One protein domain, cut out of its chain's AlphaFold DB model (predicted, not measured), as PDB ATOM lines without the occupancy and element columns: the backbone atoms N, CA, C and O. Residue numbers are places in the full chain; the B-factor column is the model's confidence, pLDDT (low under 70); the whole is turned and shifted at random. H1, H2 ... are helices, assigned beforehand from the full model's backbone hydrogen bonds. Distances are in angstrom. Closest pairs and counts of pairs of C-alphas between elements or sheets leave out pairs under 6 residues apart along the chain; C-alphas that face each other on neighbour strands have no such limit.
ATOM      1  N   PHE A  24      48.425 -58.296  12.909       92.88
ATOM      2  CA  PHE A  24      48.637 -58.761  14.283       92.88
ATOM      3  C   PHE A  24      48.230 -57.689  15.308       92.88
ATOM      4  O   PHE A  24      48.973 -57.358  16.228       92.88
ATOM      5  N   GLY A  25      47.041 -57.107  15.128       92.50
ATOM      6  CA  GLY A  25      46.544 -56.009  15.966       92.50
ATOM      7  C   GLY A  25      46.159 -56.382  17.405       92.50
ATOM      8  O   GLY A  25      45.928 -55.484  18.211       92.50
ATOM      9  N   VAL A  26      46.080 -57.673  17.741       95.62
ATOM     10  CA  VAL A  26      45.719 -58.169  19.080       95.62
ATOM     11  C   VAL A  26      46.724 -59.239  19.493       95.62
ATOM     12  O   VAL A  26      47.009 -60.154  18.724       95.62
ATOM     13  N   ASN A  27      47.287 -59.114  20.697       95.62
ATOM     14  CA  ASN A  27      48.264 -60.075  21.204       95.62
ATOM     15  C   ASN A  27      47.589 -61.338  21.767       95.62
ATOM     16  O   ASN A  27      46.421 -61.310  22.153       95.62
ATOM     17  N   ALA A  28      48.338 -62.442  21.837       96.50
ATOM     18  CA  ALA A  28      47.803 -63.739  22.259       96.50
ATOM     19  C   ALA A  28      47.146 -63.717  23.657       96.50
ATOM     20  O   ALA A  28      46.016 -64.189  23.767       96.50
ATOM     21  N   PRO A  29      47.737 -63.092  24.700       97.31
ATOM     22  CA  PRO A  29      47.073 -63.010  26.000       97.31
ATOM     23  C   PRO A  29      45.729 -62.270  25.951       97.31
ATOM     24  O   PRO A  29      44.827 -62.585  26.721       97.31
ATOM     25  N   ALA A  30      45.577 -61.265  25.076       97.31
ATOM     26  CA  ALA A  30      44.328 -60.512  24.957       97.31
ATOM     27  C   ALA A  30      43.238 -61.320  24.256       97.31
ATOM     28  O   ALA A  30      42.080 -61.172  24.630       97.31
ATOM     29  N   VAL A  31      43.599 -62.171  23.290       96.00
ATOM     30  CA  VAL A  31      42.662 -63.114  22.660       96.00
ATOM     31  C   VAL A  31      42.170 -64.144  23.675       96.00
ATOM     32  O   VAL A  31      40.964 -64.370  23.761       96.00
ATOM     33  N   GLU A  32      43.071 -64.702  24.486       97.50
ATOM     34  CA  GLU A  32      42.714 -65.684  25.516       97.50
ATOM     35  C   GLU A  32      41.758 -65.079  26.552       97.50
ATOM     36  O   GLU A  32      40.654 -65.573  26.763       97.50
ATOM     37  N   ALA A  33      42.129 -63.923  27.116       97.06
ATOM     38  CA  ALA A  33      41.294 -63.232  28.094       97.06
ATOM     39  C   ALA A  33      39.929 -62.814  27.521       97.06
ATOM     40  O   ALA A  33      38.936 -62.829  28.242       97.06
ATOM     41  N   ALA A  34      39.868 -62.423  26.243       96.81
ATOM     42  CA  ALA A  34      38.609 -62.066  25.591       96.81
ATOM     43  C   ALA A  34      37.700 -63.279  25.391       96.81
ATOM     44  O   ALA A  34      36.495 -63.158  25.576       96.81
ATOM     45  N   THR A  35      38.272 -64.423  25.011       96.38
ATOM     46  CA  THR A  35      37.522 -65.663  24.785       96.38
ATOM     47  C   THR A  35      36.832 -66.111  26.068       96.38
ATOM     48  O   THR A  35      35.625 -66.331  26.047       96.38
ATOM     49  N   GLU A  36      37.559 -66.132  27.187       97.12
ATOM     50  CA  GLU A  36      36.989 -66.489  28.492       97.12
ATOM     51  C   GLU A  36      35.965 -65.447  28.977       97.12
ATOM     52  O   GLU A  36      34.872 -65.783  29.430       97.12
ATOM     53  N   ALA A  37      36.269 -64.153  28.819       96.25
ATOM     54  CA  ALA A  37      35.353 -63.087  29.226       96.25
ATOM     55  C   ALA A  37      34.026 -63.093  28.443       96.25
ATOM     56  O   ALA A  37      33.023 -62.592  28.949       96.25
ATOM     57  N   LEU A  38      34.007 -63.625  27.215       96.25
ATOM     58  CA  LEU A  38      32.790 -63.744  26.404       96.25
ATOM     59  C   LEU A  38      31.869 -64.879  26.867       96.25
ATOM     60  O   LEU A  38      30.682 -64.833  26.551       96.25
ATOM     61  N   THR A  39      32.390 -65.875  27.586       97.31
ATOM     62  CA  THR A  39      31.611 -67.025  28.069       97.31
ATOM     63  C   THR A  39      31.151 -66.885  29.520       97.31
ATOM     64  O   THR A  39      30.246 -67.604  29.941       97.31
ATOM     65  N   ASP A  40      31.729 -65.960  30.290       97.81
ATOM     66  CA  ASP A  40      31.382 -65.732  31.699       97.81
ATOM     67  C   ASP A  40      30.247 -64.700  31.869       97.81
ATOM     68  O   ASP A  40      30.435 -63.563  32.320       97.81
ATOM     69  N   ASP A  41      29.031 -65.108  31.498       97.62
ATOM     70  CA  ASP A  41      27.819 -64.295  31.663       97.62
ATOM     71  C   ASP A  41      27.580 -63.907  33.134       97.62
ATOM     72  O   ASP A  41      27.193 -62.776  33.429       97.62
ATOM     73  N   ALA A  42      27.862 -64.818  34.071       98.06
ATOM     74  CA  ALA A  42      27.623 -64.606  35.495       98.06
ATOM     75  C   ALA A  42      28.493 -63.473  36.061       98.06
ATOM     76  O   ALA A  42      28.006 -62.618  36.808       98.06
ATOM     77  N   HIS A  43      29.777 -63.437  35.696       97.50
ATOM     78  CA  HIS A  43      30.663 -62.341  36.068       97.50
ATOM     79  C   HIS A  43      30.234 -61.028  35.418       97.50
ATOM     80  O   HIS A  43      30.152 -60.010  36.112       97.50
ATOM     81  N   ARG A  44      29.931 -61.037  34.112       96.69
ATOM     82  CA  ARG A  44      29.476 -59.838  33.392       96.69
ATOM     83  C   ARG A  44      28.251 -59.228  34.066       96.69
ATOM     84  O   ARG A  44      28.266 -58.038  34.384       96.69
ATOM     85  N   ASP A  45      27.221 -60.030  34.304       97.94
ATOM     86  CA  ASP A  45      25.940 -59.553  34.817       97.94
ATOM     87  C   ASP A  45      26.093 -59.011  36.246       97.94
ATOM     88  O   ASP A  45      25.631 -57.906  36.541       97.94
ATOM     89  N   LYS A  46      26.869 -59.701  37.093       98.12
ATOM     90  CA  LYS A  46      27.228 -59.223  38.437       98.12
ATOM     91  C   LYS A  46      27.930 -57.861  38.401       98.12
ATOM     92  O   LYS A  46      27.620 -56.980  39.202       98.12
ATOM     93  N   PHE A  47      28.895 -57.668  37.503       96.75
ATOM     94  CA  PHE A  47      29.614 -56.394  37.409       96.75
ATOM     95  C   PHE A  47      28.741 -55.265  36.859       96.75
ATOM     96  O   PHE A  47      28.841 -54.135  37.344       96.75
ATOM     97  N   VAL A  48      27.868 -55.553  35.890       96.81
ATOM     98  CA  VAL A  48      26.895 -54.580  35.367       96.81
ATOM     99  C   VAL A  48      25.928 -54.134  36.465       96.81
ATOM    100  O   VAL A  48      25.655 -52.935  36.583       96.81
ATOM    101  N   GLU A  49      25.454 -55.068  37.291       97.75
ATOM    102  CA  GLU A  49      24.597 -54.777  38.438       97.75
ATOM    103  C   GLU A  49      25.309 -53.864  39.443       97.75
ATOM    104  O   GLU A  49      24.803 -52.782  39.750       97.75
ATOM    105  N   ILE A  50      26.515 -54.240  39.888       97.62
ATOM    106  CA  ILE A  50      27.308 -53.452  40.846       97.62
ATOM    107  C   ILE A  50      27.582 -52.045  40.302       97.62
ATOM    108  O   ILE A  50      27.337 -51.055  40.993       97.62
ATOM    109  N   ALA A  51      28.061 -51.930  39.061       96.88
ATOM    110  CA  ALA A  51      28.378 -50.638  38.457       96.88
ATOM    111  C   ALA A  51      27.132 -49.748  38.321       96.88
ATOM    112  O   ALA A  51      27.202 -48.536  38.534       96.88
ATOM    113  N   THR A  52      25.979 -50.335  37.996       96.69
ATOM    114  CA  THR A  52      24.710 -49.607  37.888       96.69
ATOM    115  C   THR A  52      24.195 -49.152  39.250       96.69
ATOM    116  O   THR A  52      23.823 -47.986  39.396       96.69
ATOM    117  N   ALA A  53      24.228 -50.031  40.252       97.06
ATOM    118  CA  ALA A  53      23.825 -49.711  41.617       97.06
ATOM    119  C   ALA A  53      24.694 -48.592  42.212       97.06
ATOM    120  O   ALA A  53      24.166 -47.600  42.718       97.06
ATOM    121  N   GLU A  54      26.019 -48.688  42.075       97.12
ATOM    122  CA  GLU A  54      26.944 -47.669  42.577       97.12
ATOM    123  C   GLU A  54      26.806 -46.339  41.833       97.12
ATOM    124  O   GLU A  54      26.835 -45.276  42.457       97.12
ATOM    125  N   ARG A  55      26.567 -46.368  40.518       96.56
ATOM    126  CA  ARG A  55      26.279 -45.156  39.743       96.56
ATOM    127  C   ARG A  55      25.033 -44.444  40.267       96.56
ATOM    128  O   ARG A  55      25.081 -43.233  40.458       96.56
ATOM    129  N   HIS A  56      23.951 -45.167  40.563       95.88
ATOM    130  CA  HIS A  56      22.754 -44.573  41.169       95.88
ATOM    131  C   HIS A  56      23.024 -44.045  42.583       95.88
ATOM    132  O   HIS A  56      22.641 -42.919  42.901       95.88
ATOM    133  N   ARG A  57      23.724 -44.818  43.423       97.25
ATOM    134  CA  ARG A  57      24.059 -44.427  44.799       97.25
ATOM    135  C   ARG A  57      24.860 -43.124  44.836       97.25
ATOM    136  O   ARG A  57      24.516 -42.211  45.584       97.25
ATOM    137  N   VAL A  58      25.904 -43.025  44.015       96.81
ATOM    138  CA  VAL A  58      26.769 -41.841  43.953       96.81
ATOM    139  C   VAL A  58      26.054 -40.666  43.281       96.81
ATOM    140  O   VAL A  58      26.149 -39.552  43.791       96.81
ATOM    141  N   ALA A  59      25.283 -40.885  42.208       96.19
ATOM    142  CA  ALA A  59      24.475 -39.826  41.593       96.19
ATOM    143  C   ALA A  59      23.486 -39.206  42.590       96.19
ATOM    144  O   ALA A  59      23.373 -37.985  42.666       96.19
ATOM    145  N   ASN A  60      22.806 -40.028  43.395       95.88
ATOM    146  CA  ASN A  60      21.874 -39.551  44.418       95.88
ATOM    147  C   ASN A  60      22.586 -38.753  45.516       95.88
ATOM    148  O   ASN A  60      22.088 -37.705  45.925       95.88
ATOM    149  N   ALA A  61      23.761 -39.207  45.958       97.00
ATOM    150  CA  ALA A  61      24.569 -38.476  46.930       97.00
ATOM    151  C   ALA A  61      25.039 -37.116  46.385       97.00
ATOM    152  O   ALA A  61      24.983 -36.122  47.104       97.00
ATOM    153  N   LEU A  62      25.448 -37.054  45.112       95.12
ATOM    154  CA  LEU A  62      25.809 -35.805  44.435       95.12
ATOM    155  C   LEU A  62      24.594 -34.871  44.307       95.12
ATOM    156  O   LEU A  62      24.674 -33.705  44.691       95.12
ATOM    157  N   ASN A  63      23.444 -35.386  43.868       94.75
ATOM    158  CA  ASN A  63      22.211 -34.600  43.779       94.75
ATOM    159  C   ASN A  63      21.814 -34.006  45.143       94.75
ATOM    160  O   ASN A  63      21.434 -32.839  45.211       94.75
ATOM    161  N   ALA A  64      21.962 -34.767  46.233       96.62
ATOM    162  CA  ALA A  64      21.657 -34.306  47.588       96.62
ATOM    163  C   ALA A  64      22.546 -33.140  48.064       96.62
ATOM    164  O   ALA A  64      22.124 -32.371  48.924       96.62
ATOM    165  N   ILE A  65      23.746 -32.979  47.492       94.88
ATOM    166  CA  ILE A  65      24.654 -31.852  47.768       94.88
ATOM    167  C   ILE A  65      24.618 -30.770  46.671       94.88
ATOM    168  O   ILE A  65      25.498 -29.917  46.622       94.88
ATOM    169  N   GLY A  66      23.598 -30.786  45.802       94.06
ATOM    170  CA  GLY A  66      23.333 -29.733  44.812       94.06
ATOM    171  C   GLY A  66      23.963 -29.950  43.433       94.06
ATOM    172  O   GLY A  66      23.946 -29.050  42.597       94.06
ATOM    173  N   HIS A  67      24.506 -31.135  43.169       93.50
ATOM    174  CA  HIS A  67      25.213 -31.458  41.936       93.50
ATOM    175  C   HIS A  67      24.360 -32.310  40.989       93.50
ATOM    176  O   HIS A  67      24.002 -33.430  41.329       93.50
ATOM    177  N   THR A  68      24.089 -31.827  39.773       92.75
ATOM    178  CA  THR A  68      23.300 -32.574  38.773       92.75
ATOM    179  C   THR A  68      24.172 -33.487  37.911       92.75
ATOM    180  O   THR A  68      25.185 -33.043  37.360       92.75
ATOM    181  N   CYS A  69      23.738 -34.737  37.728       94.25
ATOM    182  CA  CYS A  69      24.382 -35.709  36.838       94.25
ATOM    183  C   CYS A  69      23.567 -35.957  35.555       94.25
ATOM    184  O   CYS A  69      22.345 -36.097  35.617       94.25
ATOM    185  N   ALA A  70      24.230 -36.054  34.400       92.12
ATOM    186  CA  ALA A  70      23.593 -36.435  33.136       92.12
ATOM    187  C   ALA A  70      23.438 -37.969  33.009       92.12
ATOM    188  O   ALA A  70      24.243 -38.712  33.584       92.12
ATOM    189  N   PRO A  71      22.445 -38.472  32.247       90.00
ATOM    190  CA  PRO A  71      22.292 -39.904  32.001       90.00
ATOM    191  C   PRO A  71      23.465 -40.440  31.164       90.00
ATOM    192  O   PRO A  71      23.679 -40.014  30.032       90.00
ATOM    193  N   SER A  72      24.241 -41.370  31.726       90.88
ATOM    194  CA  SER A  72      25.413 -41.980  31.079       90.88
ATOM    195  C   SER A  72      25.789 -43.312  31.753       90.88
ATOM    196  O   SER A  72      25.267 -43.649  32.820       90.88
ATOM    197  N   GLN A  73      26.696 -44.071  31.128       86.88
ATOM    198  CA  GLN A  73      27.319 -45.289  31.674       86.88
ATOM    199  C   GLN A  73      28.391 -44.988  32.736       86.88
ATOM    200  O   GLN A  73      28.844 -45.880  33.445       86.88
ATOM    201  N   PHE A  74      28.774 -43.720  32.871       91.50
ATOM    202  CA  PHE A  74      29.601 -43.164  33.938       91.50
ATOM    203  C   PHE A  74      28.936 -41.885  34.457       91.50
ATOM    204  O   PHE A  74      27.952 -41.414  33.890       91.50
ATOM    205  N   LEU A  75      29.440 -41.308  35.546       94.62
ATOM    206  CA  LEU A  75      28.899 -40.049  36.057       94.62
ATOM    207  C   LEU A  75      29.478 -38.872  35.276       94.62
ATOM    208  O   LEU A  75      30.689 -38.663  35.264       94.62
ATOM    209  N   ILE A  76      28.596 -38.098  34.646       94.12
ATOM    210  CA  ILE A  76      28.919 -36.795  34.064       94.12
ATOM    211  C   ILE A  76      28.290 -35.746  34.961       94.12
ATOM    212  O   ILE A  76      27.066 -35.663  35.052       94.12
ATOM    213  N   LEU A  77      29.135 -34.977  35.634       92.81
ATOM    214  CA  LEU A  77      28.748 -34.062  36.695       92.81
ATOM    215  C   LEU A  77      28.804 -32.607  36.217       92.81
ATOM    216  O   LEU A  77      29.822 -32.168  35.687       92.81
ATOM    217  N   ARG A  78      27.752 -31.828  36.490       91.25
ATOM    218  CA  ARG A  78      27.819 -30.362  36.424       91.25
ATOM    219  C   ARG A  78      28.480 -29.808  37.690       91.25
ATOM    220  O   ARG A  78      27.918 -29.892  38.782       91.25
ATOM    221  N   THR A  79      29.669 -29.234  37.529       89.25
ATOM    222  CA  THR A  79      30.482 -28.667  38.621       89.25
ATOM    223  C   THR A  79      30.039 -27.259  39.020       89.25
ATOM    224  O   THR A  79      30.212 -26.881  40.173       89.25
ATOM    225  N   GLY A  80      29.471 -26.482  38.087       85.88
ATOM    226  CA  GLY A  80      29.119 -25.066  38.296       85.88
ATOM    227  C   GLY A  80      30.325 -24.117  38.321       85.88
ATOM    228  O   GLY A  80      30.159 -22.908  38.436       85.88
ATOM    229  N   THR A  81      31.530 -24.663  38.186       86.44
ATOM    230  CA  THR A  81      32.813 -23.960  38.135       86.44
ATOM    231  C   THR A  81      33.604 -24.444  36.930       86.44
ATOM    232  O   THR A  81      33.230 -25.434  36.293       86.44
ATOM    233  N   GLU A  82      34.744 -23.810  36.665       90.25
ATOM    234  CA  GLU A  82      35.730 -24.370  35.746       90.25
ATOM    235  C   GLU A  82      36.087 -25.808  36.197       90.25
ATOM    236  O   GLU A  82      36.219 -26.101  37.396       90.25
ATOM    237  N   THR A  83      36.078 -26.746  35.244       92.56
ATOM    238  CA  THR A  83      36.112 -28.182  35.555       92.56
ATOM    239  C   THR A  83      37.523 -28.683  35.856       92.56
ATOM    240  O   THR A  83      37.676 -29.644  36.614       92.56
ATOM    241  N   SER A  84      38.547 -28.026  35.315       92.94
ATOM    242  CA  SER A  84      39.960 -28.294  35.586       92.94
ATOM    243  C   SER A  84      40.318 -27.938  37.031       92.94
ATOM    244  O   SER A  84      40.907 -28.763  37.727       92.94
ATOM    245  N   ASP A  85      39.874 -26.783  37.527       94.12
ATOM    246  CA  ASP A  85      40.037 -26.362  38.921       94.12
ATOM    247  C   ASP A  85      39.319 -27.317  39.879       94.12
ATOM    248  O   ASP A  85      39.856 -27.709  40.921       94.12
ATOM    249  N   PHE A  86      38.101 -27.736  39.525       93.81
ATOM    250  CA  PHE A  86      37.344 -28.712  40.308       93.81
ATOM    251  C   PHE A  86      38.078 -30.061  40.388       93.81
ATOM    252  O   PHE A  86      38.257 -30.613  41.479       93.81
ATOM    253  N   ALA A  87      38.557 -30.570  39.249       94.94
ATOM    254  CA  ALA A  87      39.327 -31.807  39.180       94.94
ATOM    255  C   ALA A  87      40.644 -31.714  39.964       94.94
ATOM    256  O   ALA A  87      40.993 -32.646  40.687       94.94
ATOM    257  N   GLU A  88      41.349 -30.586  39.891       96.12
ATOM    258  CA  GLU A  88      42.603 -30.367  40.609       96.12
ATOM    259  C   GLU A  88      42.395 -30.298  42.131       96.12
ATOM    260  O   GLU A  88      43.166 -30.877  42.903       96.12
ATOM    261  N   ASN A  89      41.317 -29.660  42.589       95.94
ATOM    262  CA  ASN A  89      40.959 -29.632  44.009       95.94
ATOM    263  C   ASN A  89      40.615 -31.025  44.555       95.94
ATOM    264  O   ASN A  89      40.990 -31.352  45.685       95.94
ATOM    265  N   LEU A  90      39.949 -31.865  43.759       95.62
ATOM    266  CA  LEU A  90      39.716 -33.270  44.098       95.62
ATOM    267  C   LEU A  90      41.011 -34.088  44.073       95.62
ATOM    268  O   LEU A  90      41.251 -34.881  44.987       95.62
ATOM    269  N   ARG A  91      41.897 -33.836  43.104       97.25
ATOM    270  CA  ARG A  91      43.198 -34.504  42.995       97.25
ATOM    271  C   ARG A  91      44.061 -34.260  44.230       97.25
ATOM    272  O   ARG A  91      44.646 -35.205  44.754       97.25
ATOM    273  N   LYS A  92      44.082 -33.028  44.754       97.75
ATOM    274  CA  LYS A  92      44.757 -32.675  46.022       97.75
ATOM    275  C   LYS A  92      44.218 -33.449  47.233       97.75
ATOM    276  O   LYS A  92      44.915 -33.567  48.234       97.75
ATOM    277  N   ARG A  93      43.000 -33.992  47.139       97.69
ATOM    278  CA  ARG A  93      42.353 -34.845  48.153       97.69
ATOM    279  C   ARG A  93      42.447 -36.342  47.828       97.69
ATOM    280  O   ARG A  93      41.800 -37.144  48.489       97.69
TER     281      ARG A  93
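This is residues 24 to 93 of the 105 residues of the protein "Aminotransferase class I/II-fold pyridoxal phosphate-dependent enzyme" of Oceaniovalibus sp. ACAM 378 (UniProt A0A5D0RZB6). The long helix H2 makes one side of an open frame, H1 forms an L-shaped corner at its first end, and past its other end residues 65 to 82 fold back and lead to the short helix H3. The 70 printed residues hold three named helices, H1, H2, H3, and no named strand: all helix. The whole is extended, radius of gyration of the C-alphas 17.7 A, spanning 45 by 28 by 22 A.

H2, residues 41 to 64, runs 34.5 A from C-alpha 41 at (27.819, -64.295, 31.663). H1 is residues 28 to 39, 17.5 A. H3, residues 83 to 91, 12.1 A, ends at (43.198, -34.504, 42.995).

H2 and H1 are close but not clearly touching, about perpendicular at 83 degrees; their closest C-alphas, Arg 44 and Ala 37, are 7.9 A apart. H3 is apart from both. Residues 69 to 70 pair antiparallel with 76 to 77. Every O i to N i+4 pair is within hydrogen-bond range in H2 and H3, 7 of 8 in H1.

The farthest C-alphas, Phe 24 and Ala 64, are 49.3 A apart. The printed part has no cut. The link H2 to H3 is long, H1 to H2 tight. No printed residue is under pLDDT 70.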